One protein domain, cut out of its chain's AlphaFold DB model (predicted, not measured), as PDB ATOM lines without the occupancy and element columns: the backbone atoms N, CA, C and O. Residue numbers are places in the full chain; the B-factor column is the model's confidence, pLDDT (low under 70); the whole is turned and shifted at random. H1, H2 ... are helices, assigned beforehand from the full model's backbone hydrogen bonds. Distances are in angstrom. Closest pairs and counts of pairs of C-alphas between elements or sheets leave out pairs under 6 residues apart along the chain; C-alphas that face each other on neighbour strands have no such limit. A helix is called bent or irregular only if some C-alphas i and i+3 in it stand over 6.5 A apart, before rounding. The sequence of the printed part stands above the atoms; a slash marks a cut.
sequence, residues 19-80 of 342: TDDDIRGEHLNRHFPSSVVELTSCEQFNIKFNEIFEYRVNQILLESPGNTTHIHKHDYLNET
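AT A GLANCE: This is residues 19 to 80 of the 342 residues of the protein "Hypothetical protein" of Rotaria magnacalcarata (UniProt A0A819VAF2). One long helix, H2, runs along the longest axis of the model, with two short helices, H1 and H3, beside it and apart from each other. After H1, residues 25 to 41 swing out in a wide loop to the start of H2, and after H2, residues 63 to 72 fold back along it to H3. The printed part has 62 residues with three named helices, in the order H1, H2, H3, and no named strand; the class is all helix. The whole is only just loose, close to compact, with a radius of gyration of the C-alphas of 13.0 A, and elongated, spanning 42 by 26 by 15 A.

HOW THE PARTS SIT: H1, residues 19 to 24, and H2, residues 42 to 62, only just touch, with 3 pairs of C-alphas within 8 A. The closest C-alphas, those of Thr 19 and Val 57, are 5.9 A apart, and H2 touches H1 with residues 53 to 57 alone. The two run opposite ways at a steep tilt of 55 degrees. H2 touches H3, residues 73 to 78, with residues 50 to 54 alone; the closest C-alphas, those of Glu 54 and Lys 73, are 5.6 A apart. H2 and H3 form a helical hairpin, running opposite ways at a steep tilt of 44 degrees. In H1 and H2 every O i to N i+4 pair is within hydrogen-bond range; in H3 it is 1 of 2.

IN THESE COORDINATES: H1 begins at C-alpha 19, (-25.161, -71.820, 46.188), and is 8.6 A long from first to last C-alpha. H2 is 30.3 A long, from C-alpha 42 at (-18.801, -89.606, 35.891) to C-alpha 62. H3, 6.5 A long, ends at C-alpha 78, (-26.935, -87.625, 46.140); it is irregular, with C-alphas 75 and 78 7.0 A apart.

THE WHOLE: The two C-alphas farthest apart, those of Val 37 and Gly 66, are 41.9 A from each other. The printed part has no cut. The link from H1 to H2, 17 residues, is long; that from H2 to H3, 10 residues, is short. The mean pLDDT of the printed part is 79.9, and residues 34 to 40 and 75 to 80 are under 70.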
ATOM      1  N   THR A  19     -26.279 -71.010  46.703       88.88
ATOM      2  CA  THR A  19     -25.161 -71.820  46.188       88.88
ATOM      3  C   THR A  19     -25.321 -72.132  44.700       88.88
ATOM      4  O   THR A  19     -24.350 -72.050  43.951       88.88
ATOM      5  N   ASP A  20     -26.533 -72.466  44.254       85.94
ATOM      6  CA  ASP A  20     -26.816 -72.706  42.836       85.94
ATOM      7  C   ASP A  20     -26.592 -71.434  41.999       85.94
ATOM      8  O   ASP A  20     -25.997 -71.500  40.923       85.94
ATOM      9  N   ASP A  21     -26.978 -70.266  42.524       87.31
ATOM     10  CA  ASP A  21     -26.696 -68.969  41.901       87.31
ATOM     11  C   ASP A  21     -25.185 -68.671  41.842       87.31
ATOM     12  O   ASP A  21     -24.703 -68.212  40.808       87.31
ATOM     13  N   ASP A  22     -24.413 -68.995  42.886       88.88
ATOM     14  CA  ASP A  22     -22.950 -68.827  42.894       88.88
ATOM     15  C   ASP A  22     -22.240 -69.731  41.869       88.88
ATOM     16  O   ASP A  22     -21.245 -69.327  41.258       88.88
ATOM     17  N   ILE A  23     -22.742 -70.955  41.663       87.75
ATOM     18  CA  ILE A  23     -22.251 -71.868  40.620       87.75
ATOM     19  C   ILE A  23     -22.601 -71.316  39.236       87.75
ATOM     20  O   ILE A  23     -21.724 -71.231  38.377       87.75
ATOM     21  N   ARG A  24     -23.860 -70.904  39.023       84.31
ATOM     22  CA  ARG A  24     -24.319 -70.315  37.753       84.31
ATOM     23  C   ARG A  24     -23.603 -69.000  37.428       84.31
ATOM     24  O   ARG A  24     -23.369 -68.717  36.259       84.31
ATOM     25  N   GLY A  25     -23.219 -68.231  38.445       85.50
ATOM     26  CA  GLY A  25     -22.416 -67.008  38.341       85.50
ATOM     27  C   GLY A  25     -20.910 -67.241  38.168       85.50
ATOM     28  O   GLY A  25     -20.144 -66.280  38.213       85.50
ATOM     29  N   GLU A  26     -20.469 -68.493  37.995       85.31
ATOM     30  CA  GLU A  26     -19.066 -68.883  37.789       85.31
ATOM     31  C   GLU A  26     -18.114 -68.554  38.959       85.31
ATOM     32  O   GLU A  26     -16.893 -68.698  38.846       85.31
ATOM     33  N   HIS A  27     -18.639 -68.177  40.129       86.38
ATOM     34  CA  HIS A  27     -17.839 -67.781  41.296       86.38
ATOM     35  C   HIS A  27     -17.022 -68.940  41.885       86.38
ATOM     36  O   HIS A  27     -16.015 -68.719  42.566       86.38
ATOM     37  N   LEU A  28     -17.424 -70.181  41.596       86.69
ATOM     38  CA  LEU A  28     -16.791 -71.396  42.108       86.69
ATOM     39  C   LEU A  28     -15.944 -72.150  41.073       86.69
ATOM     40  O   LEU A  28     -15.379 -73.188  41.413       86.69
ATOM     41  N   ASN A  29     -15.773 -71.629  39.850       84.25
ATOM     42  CA  ASN A  29     -15.073 -72.330  38.760       84.25
ATOM     43  C   ASN A  29     -13.663 -72.812  39.138       84.25
ATOM     44  O   ASN A  29     -13.255 -73.899  38.742       84.25
ATOM     45  N   ARG A  30     -12.940 -72.052  39.971       85.81
ATOM     46  CA  ARG A  30     -11.593 -72.411  40.457       85.81
ATOM     47  C   ARG A  30     -11.538 -73.686  41.310       85.81
ATOM     48  O   ARG A  30     -10.451 -74.203  41.541       85.81
ATOM     49  N   HIS A  31     -12.674 -74.127  41.849       85.94
ATOM     50  CA  HIS A  31     -12.762 -75.307  42.705       85.94
ATOM     51  C   HIS A  31     -13.026 -76.586  41.904       85.94
ATOM     52  O   HIS A  31     -12.777 -77.677  42.416       85.94
ATOM     53  N   PHE A  32     -13.496 -76.467  40.658       82.69
ATOM     54  CA  PHE A  32     -13.693 -77.611  39.776       82.69
ATOM     55  C   PHE A  32     -12.361 -78.088  39.176       82.69
ATOM     56  O   PHE A  32     -11.484 -77.269  38.888       82.69
ATOM     57  N   PRO A  33     -12.187 -79.409  38.976       71.69
ATOM     58  CA  PRO A  33     -10.975 -79.958  38.381       71.69
ATOM     59  C   PRO A  33     -10.748 -79.400  36.975       71.69
ATOM     60  O   PRO A  33     -11.665 -79.303  36.157       71.69
ATOM     61  N   SER A  34      -9.497 -79.039  36.699       62.81
ATOM     62  CA  SER A  34      -9.105 -78.394  35.441       62.81
ATOM     63  C   SER A  34      -8.816 -79.398  34.323       62.81
ATOM     64  O   SER A  34      -8.824 -79.041  33.142       62.81
ATOM     65  N   SER A  35      -8.579 -80.669  34.675       66.50
ATOM     66  CA  SER A  35      -8.219 -81.713  33.726       66.50
ATOM     67  C   SER A  35      -9.227 -82.853  33.708       66.50
ATOM     68  O   SER A  35      -9.553 -83.472  34.710       66.50
ATOM     69  N   VAL A  36      -9.639 -83.224  32.503       64.81
ATOM     70  CA  VAL A  36     -10.462 -84.418  32.256       64.81
ATOM     71  C   VAL A  36      -9.698 -85.713  32.534       64.81
ATOM     72  O   VAL A  36     -10.317 -86.739  32.758       64.81
ATOM     73  N   VAL A  37      -8.361 -85.677  32.564       60.47
ATOM     74  CA  VAL A  37      -7.546 -86.840  32.966       60.47
ATOM     75  C   VAL A  37      -7.631 -87.075  34.480       60.47
ATOM     76  O   VAL A  37      -7.465 -88.203  34.926       60.47
ATOM     77  N   GLU A  38      -7.932 -86.035  35.263       56.84
ATOM     78  CA  GLU A  38      -8.184 -86.160  36.708       56.84
ATOM     79  C   GLU A  38      -9.566 -86.767  36.998       56.84
ATOM     80  O   GLU A  38      -9.798 -87.254  38.099       56.84
ATOM     81  N   LEU A  39     -10.473 -86.752  36.014       65.00
ATOM     82  CA  LEU A  39     -11.822 -87.301  36.102       65.00
ATOM     83  C   LEU A  39     -11.869 -88.648  35.381       65.00
ATOM     84  O   LEU A  39     -12.173 -88.725  34.190       65.00
ATOM     85  N   THR A  40     -11.573 -89.729  36.098       66.38
ATOM     86  CA  THR A  40     -11.576 -91.075  35.509       66.38
ATOM     87  C   THR A  40     -12.985 -91.659  35.359       66.38
ATOM     88  O   THR A  40     -13.135 -92.699  34.723       66.38
ATOM     89  N   SER A  41     -14.016 -91.024  35.937       74.12
ATOM     90  CA  SER A  41     -15.422 -91.441  35.818       74.12
ATOM     91  C   SER A  41     -16.416 -90.290  36.041       74.12
ATOM     92  O   SER A  41     -16.092 -89.273  36.660       74.12
ATOM     93  N   CYS A  42     -17.660 -90.480  35.580       78.31
ATOM     94  CA  CYS A  42     -18.801 -89.606  35.891       78.31
ATOM     95  C   CYS A  42     -19.016 -89.469  37.408       78.31
ATOM     96  O   CYS A  42     -19.346 -88.394  37.908       78.31
ATOM     97  N   GLU A  43     -18.783 -90.555  38.146       79.25
ATOM     98  CA  GLU A  43     -18.932 -90.604  39.597       79.25
ATOM     99  C   GLU A  43     -17.966 -89.653  40.308       79.25
ATOM    100  O   GLU A  43     -18.388 -88.894  41.177       79.25
ATOM    101  N   GLN A  44     -16.693 -89.614  39.906       80.25
ATOM    102  CA  GLN A  44     -15.721 -88.691  40.499       80.25
ATOM    103  C   GLN A  44     -16.092 -87.227  40.262       80.25
ATOM    104  O   GLN A  44     -15.957 -86.408  41.173       80.25
ATOM    105  N   PHE A  45     -16.587 -86.900  39.064       81.81
ATOM    106  CA  PHE A  45     -17.081 -85.556  38.778       81.81
ATOM    107  C   PHE A  45     -18.255 -85.200  39.692       81.81
ATOM    108  O   PHE A  45     -18.251 -84.138  40.311       81.81
ATOM    109  N   ASN A  46     -19.223 -86.108  39.829       82.00
ATOM    110  CA  ASN A  46     -20.399 -85.898  40.663       82.00
ATOM    111  C   ASN A  46     -20.040 -85.776  42.156       82.00
ATOM    112  O   ASN A  46     -20.544 -84.893  42.844       82.00
ATOM    113  N   ILE A  47     -19.110 -86.599  42.656       82.12
ATOM    114  CA  ILE A  47     -18.585 -86.491  44.025       82.12
ATOM    115  C   ILE A  47     -17.944 -85.120  44.241       82.12
ATOM    116  O   ILE A  47     -18.240 -84.468  45.241       82.12
ATOM    117  N   LYS A  48     -17.099 -84.659  43.311       85.31
ATOM    118  CA  LYS A  48     -16.438 -83.354  43.431       85.31
ATOM    119  C   LYS A  48     -17.418 -82.195  43.355       85.31
ATOM    120  O   LYS A  48     -17.310 -81.278  44.163       85.31
ATOM    121  N   PHE A  49     -18.386 -82.251  42.444       86.88
ATOM    122  CA  PHE A  49     -19.466 -81.271  42.386       86.88
ATOM    123  C   PHE A  49     -20.193 -81.193  43.732       86.88
ATOM    124  O   PHE A  49     -20.315 -80.113  44.303       86.88
ATOM    125  N   ASN A  50     -20.584 -82.342  44.281       85.88
ATOM    126  CA  ASN A  50     -21.290 -82.419  45.552       85.88
ATOM    127  C   ASN A  50     -20.455 -81.912  46.739       85.88
ATOM    128  O   ASN A  50     -21.004 -81.269  47.624       85.88
ATOM    129  N   GLU A  51     -19.142 -82.152  46.758       87.81
ATOM    130  CA  GLU A  51     -18.233 -81.619  47.788       87.81
ATOM    131  C   GLU A  51     -18.106 -80.093  47.726       87.81
ATOM    132  O   GLU A  51     -18.123 -79.429  48.760       87.81
ATOM    133  N   ILE A  52     -17.997 -79.526  46.521       89.38
ATOM    134  CA  ILE A  52     -17.951 -78.070  46.321       89.38
ATOM    135  C   ILE A  52     -19.283 -77.443  46.741       89.38
ATOM    136  O   ILE A  52     -19.301 -76.406  47.408       89.38
ATOM    137  N   PHE A  53     -20.389 -78.094  46.377       88.31
ATOM    138  CA  PHE A  53     -21.732 -77.659  46.726       88.31
ATOM    139  C   PHE A  53     -21.942 -77.689  48.246       88.31
ATOM    140  O   PHE A  53     -22.310 -76.672  48.828       88.31
ATOM    141  N   GLU A  54     -21.638 -78.811  48.906       88.81
ATOM    142  CA  GLU A  54     -21.692 -78.957  50.369       88.81
ATOM    143  C   GLU A  54     -20.861 -77.877  51.069       88.81
ATOM    144  O   GLU A  54     -21.357 -77.185  51.958       88.81
ATOM    145  N   TYR A  55     -19.614 -77.683  50.627       90.44
ATOM    146  CA  TYR A  55     -18.726 -76.671  51.188       90.44
ATOM    147  C   TYR A  55     -19.341 -75.271  51.118       90.44
ATOM    148  O   TYR A  55     -19.316 -74.535  52.107       90.44
ATOM    149  N   ARG A  56     -19.915 -74.895  49.968       91.00
ATOM    150  CA  ARG A  56     -20.488 -73.559  49.791       91.00
ATOM    151  C   ARG A  56     -21.767 -73.360  50.598       91.00
ATOM    152  O   ARG A  56     -21.920 -72.306  51.214       91.00
ATOM    153  N   VAL A  57     -22.645 -74.357  50.646       89.62
ATOM    154  CA  VAL A  57     -23.875 -74.271  51.443       89.62
ATOM    155  C   VAL A  57     -23.538 -74.116  52.920       89.62
ATOM    156  O   VAL A  57     -24.067 -73.220  53.573       89.62
ATOM    157  N   ASN A  58     -22.611 -74.928  53.436       90.25
ATOM    158  CA  ASN A  58     -22.198 -74.843  54.833       90.25
ATOM    159  C   ASN A  58     -21.521 -73.501  55.148       90.25
ATOM    160  O   ASN A  58     -21.740 -72.959  56.227       90.25
ATOM    161  N   GLN A  59     -20.776 -72.901  54.210       90.56
ATOM    162  CA  GLN A  59     -20.299 -71.523  54.391       90.56
ATOM    163  C   GLN A  59     -21.447 -70.522  54.551       90.56
ATOM    164  O   GLN A  59     -21.398 -69.700  55.458       90.56
ATOM    165  N   ILE A  60     -22.473 -70.597  53.701       89.50
ATOM    166  CA  ILE A  60     -23.620 -69.680  53.756       89.50
ATOM    167  C   ILE A  60     -24.416 -69.869  55.052       89.50
ATOM    168  O   ILE A  60     -24.842 -68.886  55.650       89.50
ATOM    169  N   LEU A  61     -24.598 -71.107  55.514       88.31
ATOM    170  CA  LEU A  61     -25.291 -71.380  56.777       88.31
ATOM    171  C   LEU A  61     -24.512 -70.834  57.982       88.31
ATOM    172  O   LEU A  61     -25.115 -70.250  58.877       88.31
ATOM    173  N   LEU A  62     -23.179 -70.943  57.977       89.12
ATOM    174  CA  LEU A  62     -22.315 -70.402  59.036       89.12
ATOM    175  C   LEU A  62     -22.255 -68.863  59.063       89.12
ATOM    176  O   LEU A  62     -21.861 -68.293  60.080       89.12
ATOM    177  N   GLU A  63     -22.638 -68.175  57.979       88.25
ATOM    178  CA  GLU A  63     -22.780 -66.709  57.960       88.25
ATOM    179  C   GLU A  63     -23.974 -66.233  58.818       88.25
ATOM    180  O   GLU A  63     -23.988 -65.084  59.268       88.25
ATOM    181  N   SER A  64     -24.956 -67.103  59.088       82.88
ATOM    182  CA  SER A  64     -26.123 -66.792  59.921       82.88
ATOM    183  C   SER A  64     -25.780 -66.860  61.422       82.88
ATOM    184  O   SER A  64     -25.364 -67.914  61.913       82.88
ATOM    185  N   PRO A  65     -25.971 -65.774  62.203       79.31
ATOM    186  CA  PRO A  65     -25.581 -65.735  63.613       79.31
ATOM    187  C   PRO A  65     -26.257 -66.828  64.451       79.31
ATOM    188  O   PRO A  65     -27.479 -66.869  64.562       79.31
ATOM    189  N   GLY A  66     -25.454 -67.683  65.089       77.38
ATOM    190  CA  GLY A  66     -25.944 -68.758  65.960       77.38
ATOM    191  C   GLY A  66     -26.383 -70.031  65.230       77.38
ATOM    192  O   GLY A  66     -26.809 -70.974  65.893       77.38
ATOM    193  N   ASN A  67     -26.254 -70.089  63.901       79.44
ATOM    194  CA  ASN A  67     -26.571 -71.288  63.137       79.44
ATOM    195  C   ASN A  67     -25.431 -72.317  63.245       79.44
ATOM    196  O   ASN A  67     -24.280 -72.037  62.911       79.44
ATOM    197  N   THR A  68     -25.755 -73.514  63.733       77.62
ATOM    198  CA  THR A  68     -24.833 -74.659  63.832       77.62
ATOM    199  C   THR A  68     -25.212 -75.791  62.879       77.62
ATOM    200  O   THR A  68     -24.695 -76.902  63.004       77.62
ATOM    201  N   THR A  69     -26.160 -75.543  61.974       82.94
ATOM    202  CA  THR A  69     -26.645 -76.532  61.013       82.94
ATOM    203  C   THR A  69     -25.531 -76.869  60.036       82.94
ATOM    204  O   THR A  69     -24.904 -75.986  59.454       82.94
ATOM    205  N   HIS A  70     -25.298 -78.163  59.852       84.00
ATOM    206  CA  HIS A  70     -24.342 -78.687  58.893       84.00
ATOM    207  C   HIS A  70     -25.066 -79.683  58.002       84.00
ATOM    208  O   HIS A  70     -25.685 -80.621  58.504       84.00
ATOM    209  N   ILE A  71     -24.970 -79.495  56.692       82.44
ATOM    210  CA  ILE A  71     -25.512 -80.441  55.721       82.44
ATOM    211  C   ILE A  71     -24.403 -81.357  55.209       82.44
ATOM    212  O   ILE A  71     -23.277 -80.905  55.005       82.44
ATOM    213  N   HIS A  72     -24.709 -82.635  54.989       81.06
ATOM    214  CA  HIS A  72     -23.804 -83.552  54.301       81.06
ATOM    215  C   HIS A  72     -24.275 -83.783  52.860       81.06
ATOM    216  O   HIS A  72     -25.477 -83.854  52.588       81.06
ATOM    217  N   LYS A  73     -23.344 -83.949  51.910       71.44
ATOM    218  CA  LYS A  73     -23.660 -84.157  50.484       71.44
ATOM    219  C   LYS A  73     -24.642 -85.297  50.194       71.44
ATOM    220  O   LYS A  73     -25.367 -85.251  49.200       71.44
ATOM    221  N   HIS A  74     -24.678 -86.333  51.027       71.94
ATOM    222  CA  HIS A  74     -25.591 -87.458  50.815       71.94
ATOM    223  C   HIS A  74     -27.035 -87.151  51.211       71.94
ATOM    224  O   HIS A  74     -27.934 -87.658  50.548       71.94
ATOM    225  N   ASP A  75     -27.259 -86.271  52.184       67.06
ATOM    226  CA  ASP A  75     -28.584 -86.042  52.775       67.06
ATOM    227  C   ASP A  75     -29.543 -85.343  51.798       67.06
ATOM    228  O   ASP A  75     -30.758 -85.536  51.847       67.06
ATOM    229  N   TYR A  76     -28.992 -84.528  50.887       65.69
ATOM    230  CA  TYR A  76     -29.787 -83.652  50.021       65.69
ATOM    231  C   TYR A  76     -29.415 -83.694  48.539       65.69
ATOM    232  O   TYR A  76     -30.297 -83.466  47.709       65.69
ATOM    233  N   LEU A  77     -28.157 -83.988  48.185       65.00
ATOM    234  CA  LEU A  77     -27.689 -83.916  46.793       65.00
ATOM    235  C   LEU A  77     -27.692 -85.285  46.106       65.00
ATOM    236  O   LEU A  77     -28.148 -85.392  44.974       65.00
ATOM    237  N   ASN A  78     -27.229 -86.338  46.790       65.81
ATOM    238  CA  ASN A  78     -26.935 -87.625  46.140       65.81
ATOM    239  C   ASN A  78     -27.912 -88.771  46.458       65.81
ATOM    240  O   ASN A  78     -27.761 -89.868  45.920       65.81
ATOM    241  N   GLU A  79     -28.892 -88.548  47.336       59.47
ATOM    242  CA  GLU A  79     -29.800 -89.599  47.822       59.47
ATOM    243  C   GLU A  79     -30.667 -90.221  46.706       59.47
ATOM    244  O   GLU A  79     -30.998 -91.403  46.758       59.47
ATOM    245  N   THR A  80     -31.004 -89.448  45.668       62.72
ATOM    246  CA  THR A  80     -31.946 -89.849  44.604       62.72
ATOM    247  C   THR A  80     -31.344 -89.874  43.201       62.72
ATOM    248  O   THR A  80     -32.053 -90.139  42.232       62.72
TER     249      THR A  80